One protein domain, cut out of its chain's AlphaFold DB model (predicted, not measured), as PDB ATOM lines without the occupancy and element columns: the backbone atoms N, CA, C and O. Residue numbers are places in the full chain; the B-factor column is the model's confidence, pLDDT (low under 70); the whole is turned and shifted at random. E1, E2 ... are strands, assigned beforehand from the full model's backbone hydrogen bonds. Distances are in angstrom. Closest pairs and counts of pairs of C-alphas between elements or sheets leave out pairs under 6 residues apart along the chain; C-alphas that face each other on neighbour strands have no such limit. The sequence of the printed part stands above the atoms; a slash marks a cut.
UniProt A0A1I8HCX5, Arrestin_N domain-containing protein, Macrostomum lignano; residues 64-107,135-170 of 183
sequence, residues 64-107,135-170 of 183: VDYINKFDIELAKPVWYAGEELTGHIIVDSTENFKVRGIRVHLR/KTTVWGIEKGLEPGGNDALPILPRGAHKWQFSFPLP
ATOM      1  N   VAL A  64      96.158  25.034  15.474       60.94
ATOM      2  CA  VAL A  64      95.191  24.566  16.471       60.94
ATOM      3  C   VAL A  64      94.598  25.682  17.337       60.94
ATOM      4  O   VAL A  64      93.573  25.456  17.961       60.94
ATOM      5  N   ASP A  65      95.178  26.883  17.339       71.50
ATOM      6  CA  ASP A  65      94.675  28.031  18.099       71.50
ATOM      7  C   ASP A  65      93.463  28.699  17.413       71.50
ATOM      8  O   ASP A  65      92.689  29.393  18.066       71.50
ATOM      9  N   TYR A  66      93.258  28.457  16.110       76.50
ATOM     10  CA  TYR A  66      92.146  29.021  15.322       76.50
ATOM     11  C   TYR A  66      90.988  28.036  15.092       76.50
ATOM     12  O   TYR A  66      89.949  28.406  14.545       76.50
ATOM     13  N   ILE A  67      91.163  26.774  15.491       84.94
ATOM     14  CA  ILE A  67      90.194  25.701  15.266       84.94
ATOM     15  C   ILE A  67      89.630  25.270  16.618       84.94
ATOM     16  O   ILE A  67      90.317  24.633  17.411       84.94
ATOM     17  N   ASN A  68      88.354  25.571  16.860       86.56
ATOM     18  CA  ASN A  68      87.655  25.151  18.076       86.56
ATOM     19  C   ASN A  68      87.358  23.652  18.072       86.56
ATOM     20  O   ASN A  68      87.457  22.982  19.099       86.56
ATOM     21  N   LYS A  69      86.937  23.129  16.915       87.44
ATOM     22  CA  LYS A  69      86.512  21.739  16.760       87.44
ATOM     23  C   LYS A  69      87.016  21.188  15.437       87.44
ATOM     24  O   LYS A  69      86.816  21.798  14.393       87.44
ATOM     25  N   PHE A  70      87.627  20.013  15.487       89.38
ATOM     26  CA  PHE A  70      87.962  19.219  14.312       89.38
ATOM     27  C   PHE A  70      87.590  17.770  14.607       89.38
ATOM     28  O   PHE A  70      88.203  17.148  15.474       89.38
ATOM     29  N   ASP A  71      86.564  17.262  13.934       90.69
ATOM     30  CA  ASP A  71      85.981  15.953  14.227       90.69
ATOM     31  C   ASP A  71      85.576  15.212  12.947       90.69
ATOM     32  O   ASP A  71      85.361  15.824  11.896       90.69
ATOM     33  N   ILE A  72      85.487  13.886  13.034       92.12
ATOM     34  CA  ILE A  72      85.112  13.004  11.929       92.12
ATOM     35  C   ILE A  72      83.953  12.122  12.390       92.12
ATOM     36  O   ILE A  72      84.110  11.253  13.242       92.12
ATOM     37  N   GLU A  73      82.791  12.317  11.774       92.75
ATOM     38  CA  GLU A  73      81.592  11.518  12.015       92.75
ATOM     39  C   GLU A  73      81.449  10.473  10.912       92.75
ATOM     40  O   GLU A  73      81.228  10.807   9.747       92.75
ATOM     41  N   LEU A  74      81.554   9.197  11.265       91.88
ATOM     42  CA  LEU A  74      81.320   8.117  10.316       91.88
ATOM     43  C   LEU A  74      79.838   7.725  10.278       91.88
ATOM     44  O   LEU A  74      79.148   7.806  11.291       91.88
ATOM     45  N   ALA A  75      79.350   7.275   9.119       91.75
ATOM     46  CA  ALA A  75      77.938   6.918   8.950       91.75
ATOM     47  C   ALA A  75      77.526   5.650   9.717       91.75
ATOM     48  O   ALA A  75      76.373   5.515  10.125       91.75
ATOM     49  N   LYS A  76      78.456   4.710   9.906       87.38
ATOM     50  CA  LYS A  76      78.239   3.449  10.623       87.38
ATOM     51  C   LYS A  76      79.489   3.070  11.423       87.38
ATOM     52  O   LYS A  76      80.522   3.688  11.224       87.38
ATOM     53  N   PRO A  77      79.421   2.122  12.368       87.69
ATOM     54  CA  PRO A  77      80.601   1.711  13.133       87.69
ATOM     55  C   PRO A  77      81.439   0.625  12.438       87.69
ATOM     56  O   PRO A  77      82.615   0.477  12.754       87.69
ATOM     57  N   VAL A  78      80.847  -0.145  11.516       87.44
ATOM     58  CA  VAL A  78      81.468  -1.319  10.876       87.44
ATOM     59  C   VAL A  78      81.182  -1.311   9.373       87.44
ATOM     60  O   VAL A  78      80.058  -1.021   8.959       87.44
ATOM     61  N   TRP A  79      82.190  -1.658   8.568       89.00
ATOM     62  CA  TRP A  79      82.090  -1.846   7.118       89.00
ATOM     63  C   TRP A  79      82.672  -3.196   6.710       89.00
ATOM     64  O   TRP A  79      83.591  -3.708   7.352       89.00
ATOM     65  N   TYR A  80      82.163  -3.723   5.607       85.88
ATOM     66  CA  TYR A  80      82.605  -4.934   4.937       85.88
ATOM     67  C   TYR A  80      83.316  -4.602   3.618       85.88
ATOM     68  O   TYR A  80      83.212  -3.495   3.086       85.88
ATOM     69  N   ALA A  81      84.061  -5.573   3.090       87.81
ATOM     70  CA  ALA A  81      84.699  -5.458   1.780       87.81
ATOM     71  C   ALA A  81      83.652  -5.205   0.678       87.81
ATOM     72  O   ALA A  81      82.555  -5.759   0.722       87.81
ATOM     73  N   GLY A  82      83.996  -4.359  -0.294       87.19
ATOM     74  CA  GLY A  82      83.101  -3.939  -1.380       87.19
ATOM     75  C   GLY A  82      82.076  -2.856  -1.014       87.19
ATOM     76  O   GLY A  82      81.362  -2.381  -1.893       87.19
ATOM     77  N   GLU A  83      81.987  -2.432   0.249       88.94
ATOM     78  CA  GLU A  83      81.088  -1.341   0.643       88.94
ATOM     79  C   GLU A  83      81.714   0.048   0.457       88.94
ATOM     80  O   GLU A  83      82.929   0.215   0.371       88.94
ATOM     81  N   GLU A  84      80.877   1.086   0.464       90.62
ATOM     82  CA  GLU A  84      81.339   2.473   0.456       90.62
ATOM     83  C   GLU A  84      81.428   3.031   1.885       90.62
ATOM     84  O   GLU A  84      80.440   3.110   2.626       90.62
ATOM     85  N   LEU A  85      82.634   3.430   2.291       91.88
ATOM     86  CA  LEU A  85      82.874   4.113   3.554       91.88
ATOM     87  C   LEU A  85      82.496   5.579   3.422       91.88
ATOM     88  O   LEU A  85      83.190   6.337   2.753       91.88
ATOM     89  N   THR A  86      81.421   5.981   4.095       94.31
ATOM     90  CA  THR A  86      80.896   7.347   4.081       94.31
ATOM     91  C   THR A  86      80.987   8.000   5.458       94.31
ATOM     92  O   THR A  86      80.846   7.354   6.503       94.31
ATOM     93  N   GLY A  87      81.230   9.307   5.462       94.12
ATOM     94  CA  GLY A  87      81.309  10.098   6.681       94.12
ATOM     95  C   GLY A  87      81.327  11.594   6.407       94.12
ATOM     96  O   GLY A  87      81.260  12.043   5.262       94.12
ATOM     97  N   HIS A  88      81.418  12.366   7.480       94.12
ATOM     98  CA  HIS A  88      81.493  13.814   7.450       94.12
ATOM     99  C   HIS A  88      82.686  14.303   8.261       94.12
ATOM    100  O   HIS A  88      82.969  13.790   9.340       94.12
ATOM    101  N   ILE A  89      83.358  15.331   7.758       93.44
ATOM    102  CA  ILE A  89      84.324  16.112   8.526       93.44
ATOM    103  C   ILE A  89      83.611  17.345   9.043       93.44
ATOM    104  O   ILE A  89      82.972  18.055   8.262       93.44
ATOM    105  N   ILE A  90      83.756  17.608  10.335       92.62
ATOM    106  CA  ILE A  90      83.241  18.800  10.993       92.62
ATOM    107  C   ILE A  90      84.422  19.647  11.430       92.62
ATOM    108  O   ILE A  90      85.282  19.187  12.181       92.62
ATOM    109  N   VAL A  91      84.440  20.895  10.976       90.75
ATOM    110  CA  VAL A  91      85.448  21.878  11.366       90.75
ATOM    111  C   VAL A  91      84.748  23.131  11.844       90.75
ATOM    112  O   VAL A  91      83.933  23.687  11.120       90.75
ATOM    113  N   ASP A  92      85.076  23.580  13.046       91.75
ATOM    114  CA  ASP A  92      84.631  24.864  13.575       91.75
ATOM    115  C   ASP A  92      85.831  25.791  13.738       91.75
ATOM    116  O   ASP A  92      86.781  25.471  14.460       91.75
ATOM    117  N   SER A  93      85.784  26.922  13.039       89.50
ATOM    118  CA  SER A  93      86.842  27.926  13.031       89.50
ATOM    119  C   SER A  93      86.382  29.229  13.664       89.50
ATOM    120  O   SER A  93      85.340  29.772  13.291       89.50
ATOM    121  N   THR A  94      87.198  29.783  14.557       87.81
ATOM    122  CA  THR A  94      86.946  31.095  15.177       87.81
ATOM    123  C   THR A  94      87.207  32.243  14.212       87.81
ATOM    124  O   THR A  94      86.479  33.239  14.197       87.81
ATOM    125  N   GLU A  95      88.225  32.092  13.368       86.00
ATOM    126  CA  GLU A  95      88.722  33.136  12.478       86.00
ATOM    127  C   GLU A  95      88.900  32.626  11.046       86.00
ATOM    128  O   GLU A  95      88.786  31.437  10.754       86.00
ATOM    129  N   ASN A  96      89.137  33.548  10.115       85.19
ATOM    130  CA  ASN A  96      89.452  33.189   8.739       85.19
ATOM    131  C   ASN A  96      90.942  32.854   8.662       85.19
ATOM    132  O   ASN A  96      91.773  33.716   8.949       85.19
ATOM    133  N   PHE A  97      91.299  31.652   8.215       84.25
ATOM    134  CA  PHE A  97      92.702  31.249   8.116       84.25
ATOM    135  C   PHE A  97      93.013  30.583   6.777       84.25
ATOM    136  O   PHE A  97      92.158  29.995   6.118       84.25
ATOM    137  N   LYS A  98      94.260  30.742   6.324       82.50
ATOM    138  CA  LYS A  98      94.728  30.229   5.030       82.50
ATOM    139  C   LYS A  98      95.150  28.777   5.186       82.50
ATOM    140  O   LYS A  98      96.079  28.494   5.940       82.50
ATOM    141  N   VAL A  99      94.529  27.869   4.437       83.81
ATOM    142  CA  VAL A  99      94.912  26.450   4.434       83.81
ATOM    143  C   VAL A  99      94.990  25.932   3.011       83.81
ATOM    144  O   VAL A  99      94.217  26.333   2.157       83.81
ATOM    145  N   ARG A 100      95.929  25.023   2.733       83.19
ATOM    146  CA  ARG A 100      96.064  24.428   1.389       83.19
ATOM    147  C   ARG A 100      94.829  23.630   0.994       83.19
ATOM    148  O   ARG A 100      94.365  23.709  -0.136       83.19
ATOM    149  N   GLY A 101      94.323  22.853   1.938       86.00
ATOM    150  CA  GLY A 101      93.165  22.007   1.751       86.00
ATOM    151  C   GLY A 101      92.998  21.038   2.907       86.00
ATOM    152  O   GLY A 101      93.924  20.810   3.689       86.00
ATOM    153  N   ILE A 102      91.807  20.467   2.994       88.62
ATOM    154  CA  ILE A 102      91.430  19.455   3.970       88.62
ATOM    155  C   ILE A 102      91.348  18.135   3.218       88.62
ATOM    156  O   ILE A 102      90.668  18.017   2.195       88.62
ATOM    157  N   ARG A 103      92.097  17.144   3.701       90.44
ATOM    158  CA  ARG A 103      92.250  15.847   3.044       90.44
ATOM    159  C   ARG A 103      91.964  14.734   4.034       90.44
ATOM    160  O   ARG A 103      92.463  14.773   5.158       90.44
ATOM    161  N   VAL A 104      91.217  13.734   3.588       90.56
ATOM    162  CA  VAL A 104      90.997  12.496   4.335       90.56
ATOM    163  C   VAL A 104      91.902  11.430   3.756       90.56
ATOM    164  O   VAL A 104      91.995  11.266   2.538       90.56
ATOM    165  N   HIS A 105      92.592  10.719   4.640       92.12
ATOM    166  CA  HIS A 105      93.458   9.607   4.284       92.12
ATOM    167  C   HIS A 105      92.950   8.355   4.990       92.12
ATOM    168  O   HIS A 105      93.088   8.217   6.203       92.12
ATOM    169  N   LEU A 106      92.367   7.447   4.216       90.69
ATOM    170  CA  LEU A 106      91.972   6.125   4.669       90.69
ATOM    171  C   LEU A 106      93.155   5.168   4.499       90.69
ATOM    172  O   LEU A 106      93.643   4.959   3.386       90.69
ATOM    173  N   ARG A 107      93.630   4.596   5.609       90.19
ATOM    174  CA  ARG A 107      94.765   3.671   5.613       90.19
ATOM    175  C   ARG A 107      94.456   2.413   6.418       90.19
ATOM    176  O   ARG A 107      94.237   2.497   7.620       90.19
ATOM    177  N   LYS A 135      93.163   8.342  -0.615       90.12
ATOM    178  CA  LYS A 135      93.204   9.757  -0.236       90.12
ATOM    179  C   LYS A 135      92.153  10.516  -1.022       90.12
ATOM    180  O   LYS A 135      92.059  10.333  -2.229       90.12
ATOM    181  N   THR A 136      91.419  11.389  -0.348       88.19
ATOM    182  CA  THR A 136      90.481  12.311  -0.993       88.19
ATOM    183  C   THR A 136      90.659  13.713  -0.428       88.19
ATOM    184  O   THR A 136      90.960  13.882   0.758       88.19
ATOM    185  N   THR A 137      90.527  14.723  -1.279       88.50
ATOM    186  CA  THR A 137      90.541  16.130  -0.865       88.50
ATOM    187  C   THR A 137      89.095  16.584  -0.766       88.50
ATOM    188  O   THR A 137      88.397  16.597  -1.769       88.50
ATOM    189  N   VAL A 138      88.635  16.940   0.434       89.50
ATOM    190  CA  VAL A 138      87.245  17.392   0.631       89.50
ATOM    191  C   VAL A 138      87.085  18.897   0.435       89.50
ATOM    192  O   VAL A 138      85.987  19.375   0.170       89.50
ATOM    193  N   TRP A 139      88.173  19.655   0.591       87.94
ATOM    194  CA  TRP A 139      88.175  21.106   0.449       87.94
ATOM    195  C   TRP A 139      89.573  21.616   0.088       87.94
ATOM    196  O   TRP A 139      90.571  21.088   0.579       87.94
ATOM    197  N   GLY A 140      89.651  22.676  -0.715       85.38
ATOM    198  CA  GLY A 140      90.902  23.330  -1.105       85.38
ATOM    199  C   GLY A 140      91.577  22.706  -2.329       85.38
ATOM    200  O   GLY A 140      90.929  22.085  -3.165       85.38
ATOM    201  N   ILE A 141      92.886  22.919  -2.453       81.75
ATOM    202  CA  ILE A 141      93.659  22.561  -3.646       81.75
ATOM    203  C   ILE A 141      94.059  21.079  -3.594       81.75
ATOM    204  O   ILE A 141      94.653  20.593  -2.617       81.75
ATOM    205  N   GLU A 142      93.759  20.349  -4.668       74.00
ATOM    206  CA  GLU A 142      94.182  18.961  -4.831       74.00
ATOM    207  C   GLU A 142      95.699  18.837  -4.972       74.00
ATOM    208  O   GLU A 142      96.390  19.680  -5.547       74.00
ATOM    209  N   LYS A 143      96.240  17.735  -4.450       67.88
ATOM    210  CA  LYS A 143      97.677  17.476  -4.497       67.88
ATOM    211  C   LYS A 143      98.101  17.206  -5.945       67.88
ATOM    212  O   LYS A 143      97.943  16.089  -6.418       67.88
ATOM    213  N   GLY A 144      98.683  18.201  -6.612       66.31
ATOM    214  CA  GLY A 144      99.212  18.071  -7.978       66.31
ATOM    215  C   GLY A 144      98.673  19.095  -8.975       66.31
ATOM    216  O   GLY A 144      99.295  19.285 -10.012       66.31
ATOM    217  N   LEU A 145      97.591  19.802  -8.634       64.94
ATOM    218  CA  LEU A 145      97.081  20.956  -9.386       64.94
ATOM    219  C   LEU A 145      97.514  22.289  -8.756       64.94
ATOM    220  O   LEU A 145      96.824  23.296  -8.875       64.94
ATOM    221  N   GLU A 146      98.649  22.302  -8.055       63.94
ATOM    222  CA  GLU A 146      99.174  23.529  -7.456       63.94
ATOM    223  C   GLU A 146      99.498  24.513  -8.603       63.94
ATOM    224  O   GLU A 146     100.319  24.182  -9.467       63.94
ATOM    225  N   PRO A 147      98.868  25.703  -8.656       58.41
ATOM    226  CA  PRO A 147      99.290  26.751  -9.576       58.41
ATOM    227  C   PRO A 147     100.761  27.068  -9.292       58.41
ATOM    228  O   PRO A 147     101.177  27.069  -8.135       58.41
ATOM    229  N   GLY A 148     101.566  27.297 -10.330       54.19
ATOM    230  CA  GLY A 148     103.022  27.480 -10.236       54.19
ATOM    231  C   GLY A 148     103.487  28.776  -9.552       54.19
ATOM    232  O   GLY A 148     104.366  29.450 -10.077       54.19
ATOM    233  N   GLY A 149     102.918  29.137  -8.402       54.97
ATOM    234  CA  GLY A 149     103.241  30.325  -7.624       54.97
ATOM    235  C   GLY A 149     102.672  30.241  -6.206       54.97
ATOM    236  O   GLY A 149     101.687  29.556  -5.952       54.97
ATOM    237  N   ASN A 150     103.296  30.958  -5.273       55.09
ATOM    238  CA  ASN A 150     102.907  31.049  -3.857       55.09
ATOM    239  C   ASN A 150     101.594  31.833  -3.629       55.09
ATOM    240  O   ASN A 150     101.248  32.173  -2.494       55.09
ATOM    241  N   ASP A 151     100.871  32.150  -4.700       54.31
ATOM    242  CA  ASP A 151      99.898  33.225  -4.720       54.31
ATOM    243  C   ASP A 151      98.481  32.648  -4.741       54.31
ATOM    244  O   ASP A 151      97.995  32.155  -5.753       54.31
ATOM    245  N   ALA A 152      97.845  32.750  -3.570       65.19
ATOM    246  CA  ALA A 152      96.473  32.373  -3.220       65.19
ATOM    247  C   ALA A 152      96.268  30.946  -2.674       65.19
ATOM    248  O   ALA A 152      95.508  30.143  -3.212       65.19
ATOM    249  N   LEU A 153      96.851  30.665  -1.500       74.00
ATOM    250  CA  LEU A 153      96.282  29.644  -0.612       74.00
ATOM    251  C   LEU A 153      94.811  29.984  -0.314       74.00
ATOM    252  O   LEU A 153      94.541  31.126   0.084       74.00
ATOM    253  N   PRO A 154      93.874  29.029  -0.462       80.12
ATOM    254  CA  PRO A 154      92.477  29.299  -0.193       80.12
ATOM    255  C   PRO A 154      92.280  29.628   1.288       80.12
ATOM    256  O   PRO A 154      92.940  29.090   2.184       80.12
ATOM    257  N   ILE A 155      91.379  30.570   1.541       84.88
ATOM    258  CA  ILE A 155      91.023  30.998   2.890       84.88
ATOM    259  C   ILE A 155      89.824  30.169   3.318       84.88
ATOM    260  O   ILE A 155      88.788  30.200   2.655       84.88
ATOM    261  N   LEU A 156      89.962  29.443   4.424       85.94
ATOM    262  CA  LEU A 156      88.820  28.835   5.080       85.94
ATOM    263  C   LEU A 156      88.112  29.936   5.885       85.94
ATOM    264  O   LEU A 156      88.739  30.530   6.769       85.94
ATOM    265  N   PRO A 157      86.852  30.276   5.560       88.94
ATOM    266  CA  PRO A 157      86.128  31.290   6.309       88.94
ATOM    267  C   PRO A 157      85.820  30.788   7.722       88.94
ATOM    268  O   PRO A 157      85.686  29.588   7.953       88.94
ATOM    269  N   ARG A 158      85.672  31.708   8.671       91.00
ATOM    270  CA  ARG A 158      85.230  31.393  10.031       91.00
ATOM    271  C   ARG A 158      83.846  30.745  10.035       91.00
ATOM    272  O   ARG A 158      83.015  31.042   9.174       91.00
ATOM    273  N   GLY A 159      83.593  29.931  11.050       91.31
ATOM    274  CA  GLY A 159      82.326  29.251  11.282       91.31
ATOM    275  C   GLY A 159      82.420  27.731  11.196       91.31
ATOM    276  O   GLY A 159      83.503  27.156  11.063       91.31
ATOM    277  N   ALA A 160      81.246  27.107  11.270       92.69
ATOM    278  CA  ALA A 160      81.081  25.665  11.235       92.69
ATOM    279  C   ALA A 160      80.934  25.164   9.795       92.69
ATOM    280  O   ALA A 160      79.989  25.510   9.086       92.69
ATOM    281  N   HIS A 161      81.854  24.298   9.396       92.56
ATOM    282  CA  HIS A 161      81.888  23.646   8.100       92.56
ATOM    283  C   HIS A 161      81.660  22.153   8.260       92.56
ATOM    284  O   HIS A 161      82.211  21.518   9.161       92.56
ATOM    285  N   LYS A 162      80.864  21.591   7.351       94.06
ATOM    286  CA  LYS A 162      80.607  20.156   7.275       94.06
ATOM    287  C   LYS A 162      80.798  19.690   5.838       94.06
ATOM    288  O   LYS A 162      80.055  20.112   4.955       94.06
ATOM    289  N   TRP A 163      81.778  18.817   5.614       94.50
ATOM    290  CA  TRP A 163      82.038  18.222   4.299       94.50
ATOM    291  C   TRP A 163      81.841  16.720   4.346       94.50
ATOM    292  O   TRP A 163      82.336  16.058   5.256       94.50
ATOM    293  N   GLN A 164      81.142  16.183   3.357       94.88
ATOM    294  CA  GLN A 164      80.980  14.746   3.195       94.88
ATOM    295  C   GLN A 164      82.189  14.156   2.462       94.88
ATOM    296  O   GLN A 164      82.738  14.776   1.552       94.88
ATOM    297  N   PHE A 165      82.591  12.949   2.846       93.19
ATOM    298  CA  PHE A 165      83.562  12.150   2.110       93.19
ATOM    299  C   PHE A 165      83.036  10.736   1.901       93.19
ATOM    300  O   PHE A 165      82.256  10.221   2.710       93.19
ATOM    301  N   SER A 166      83.499  10.107   0.824       93.69
ATOM    302  CA  SER A 166      83.267   8.695   0.576       93.69
ATOM    303  C   SER A 166      84.507   8.002   0.014       93.69
ATOM    304  O   SER A 166      85.333   8.618  -0.664       93.69
ATOM    305  N   PHE A 167      84.661   6.725   0.354       92.00
ATOM    306  CA  PHE A 167      85.725   5.863  -0.142       92.00
ATOM    307  C   PHE A 167      85.158   4.495  -0.515       92.00
ATOM    308  O   PHE A 167      84.595   3.830   0.355       92.00
ATOM    309  N   PRO A 168      85.355   4.021  -1.754       90.81
ATOM    310  CA  PRO A 168      85.037   2.643  -2.091       90.81
ATOM    311  C   PRO A 168      86.037   1.709  -1.399       90.81
ATOM    312  O   PRO A 168      87.253   1.843  -1.582       90.81
ATOM    313  N   LEU A 169      85.545   0.774  -0.587       88.62
ATOM    314  CA  LEU A 169      86.382  -0.285  -0.037       88.62
ATOM    315  C   LEU A 169      86.621  -1.346  -1.118       88.62
ATOM    316  O   LEU A 169      85.684  -1.716  -1.826       88.62
ATOM    317  N   PRO A 170      87.853  -1.864  -1.252       87.00
ATOM    318  CA  PRO A 170      88.136  -2.963  -2.162       87.00
ATOM    319  C   PRO A 170      87.206  -4.156  -1.925       87.00
ATOM    320  O   PRO A 170      86.937  -4.521  -0.782       87.00
TER     321      PRO A 170
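This is residues 64 to 107 and 135 to 170 of the 183 residues of the protein "Arrestin_N domain-containing protein" of Macrostomum lignano (UniProt A0A1I8HCX5). Two small sheets lie partly face to face as a loose, flat sandwich: a sheet of three long strands, E1, E2 and E5, and over part of one of its faces a shorter pair, E3 and E4, nearest to E5. A long loop, residues 141 to 158, joins E4 to E5. The printed part has 80 residues, with no named helix and five named strands, E1 to E5 in order along the chain; the class is all strand. The orders are E1 - E2 - E5 and E3 - E4, both antiparallel. The whole is loose, with a radius of gyration of the C-alphas of 14.5 A and spans of 42 by 31 by 15 A.

Start with E1, residues 67 to 74, an edge strand. It forms a hairpin with E2, residues 84 to 93, antiparallel at 166 degrees; look for N 71 and O 90, 2.9 A apart, within hydrogen-bond range. On E2's other side is E5, residues 159 to 168, antiparallel at 162 degrees, with N 89 and O 163 within hydrogen-bond range at 2.8 A. This sheet is twisted, its C-alphas up to 4.4 A off the best plane. In the second sheet, E3, residues 101 to 107, is antiparallel to E4, residues 135 to 140, at 166 degrees; find N 104 and O 136, 2.8 A apart, within hydrogen-bond range. The two sheets make a sandwich, two sheets face to face, with the facing parts 9.0 A centre to centre and the strands at 34 degrees. The closest C-alphas of E4 and E5 are those of Val 138 and Trp 163, 6.4 A apart. E2 and E3 are near each other, with 5 pairs of C-alphas within 10 A, while E1 is apart from E3 and E4.

Find C-alpha 67 at (90.194, 25.701, 15.266); from there E1 runs 20.3 A to C-alpha 74. E2, from C-alpha 84 to 93, is 28.9 A long. E3, from 101 to 107, is 18.8 A long, and E4, from 135 at (93.204, 9.757, -0.236) to 140, is 13.8 A. E5 runs 29.9 A from C-alpha 159 to C-alpha 168 at (85.037, 2.643, -2.091).

The two C-alphas farthest apart are those of Tyr 80 and Asp 151, at 43.0 A. Residues 108 to 134 are not printed, and C-alphas 107 and 135 are 8.6 A apart across the cut. The link E4 to E5 is long, with 18 residues. Outside the named strands, residues 97 to 98 pair with residues 155 to 156, antiparallel. The mean pLDDT of the printed part is 84.5; look for values under 70 at residue 64 and residues 143 to 152.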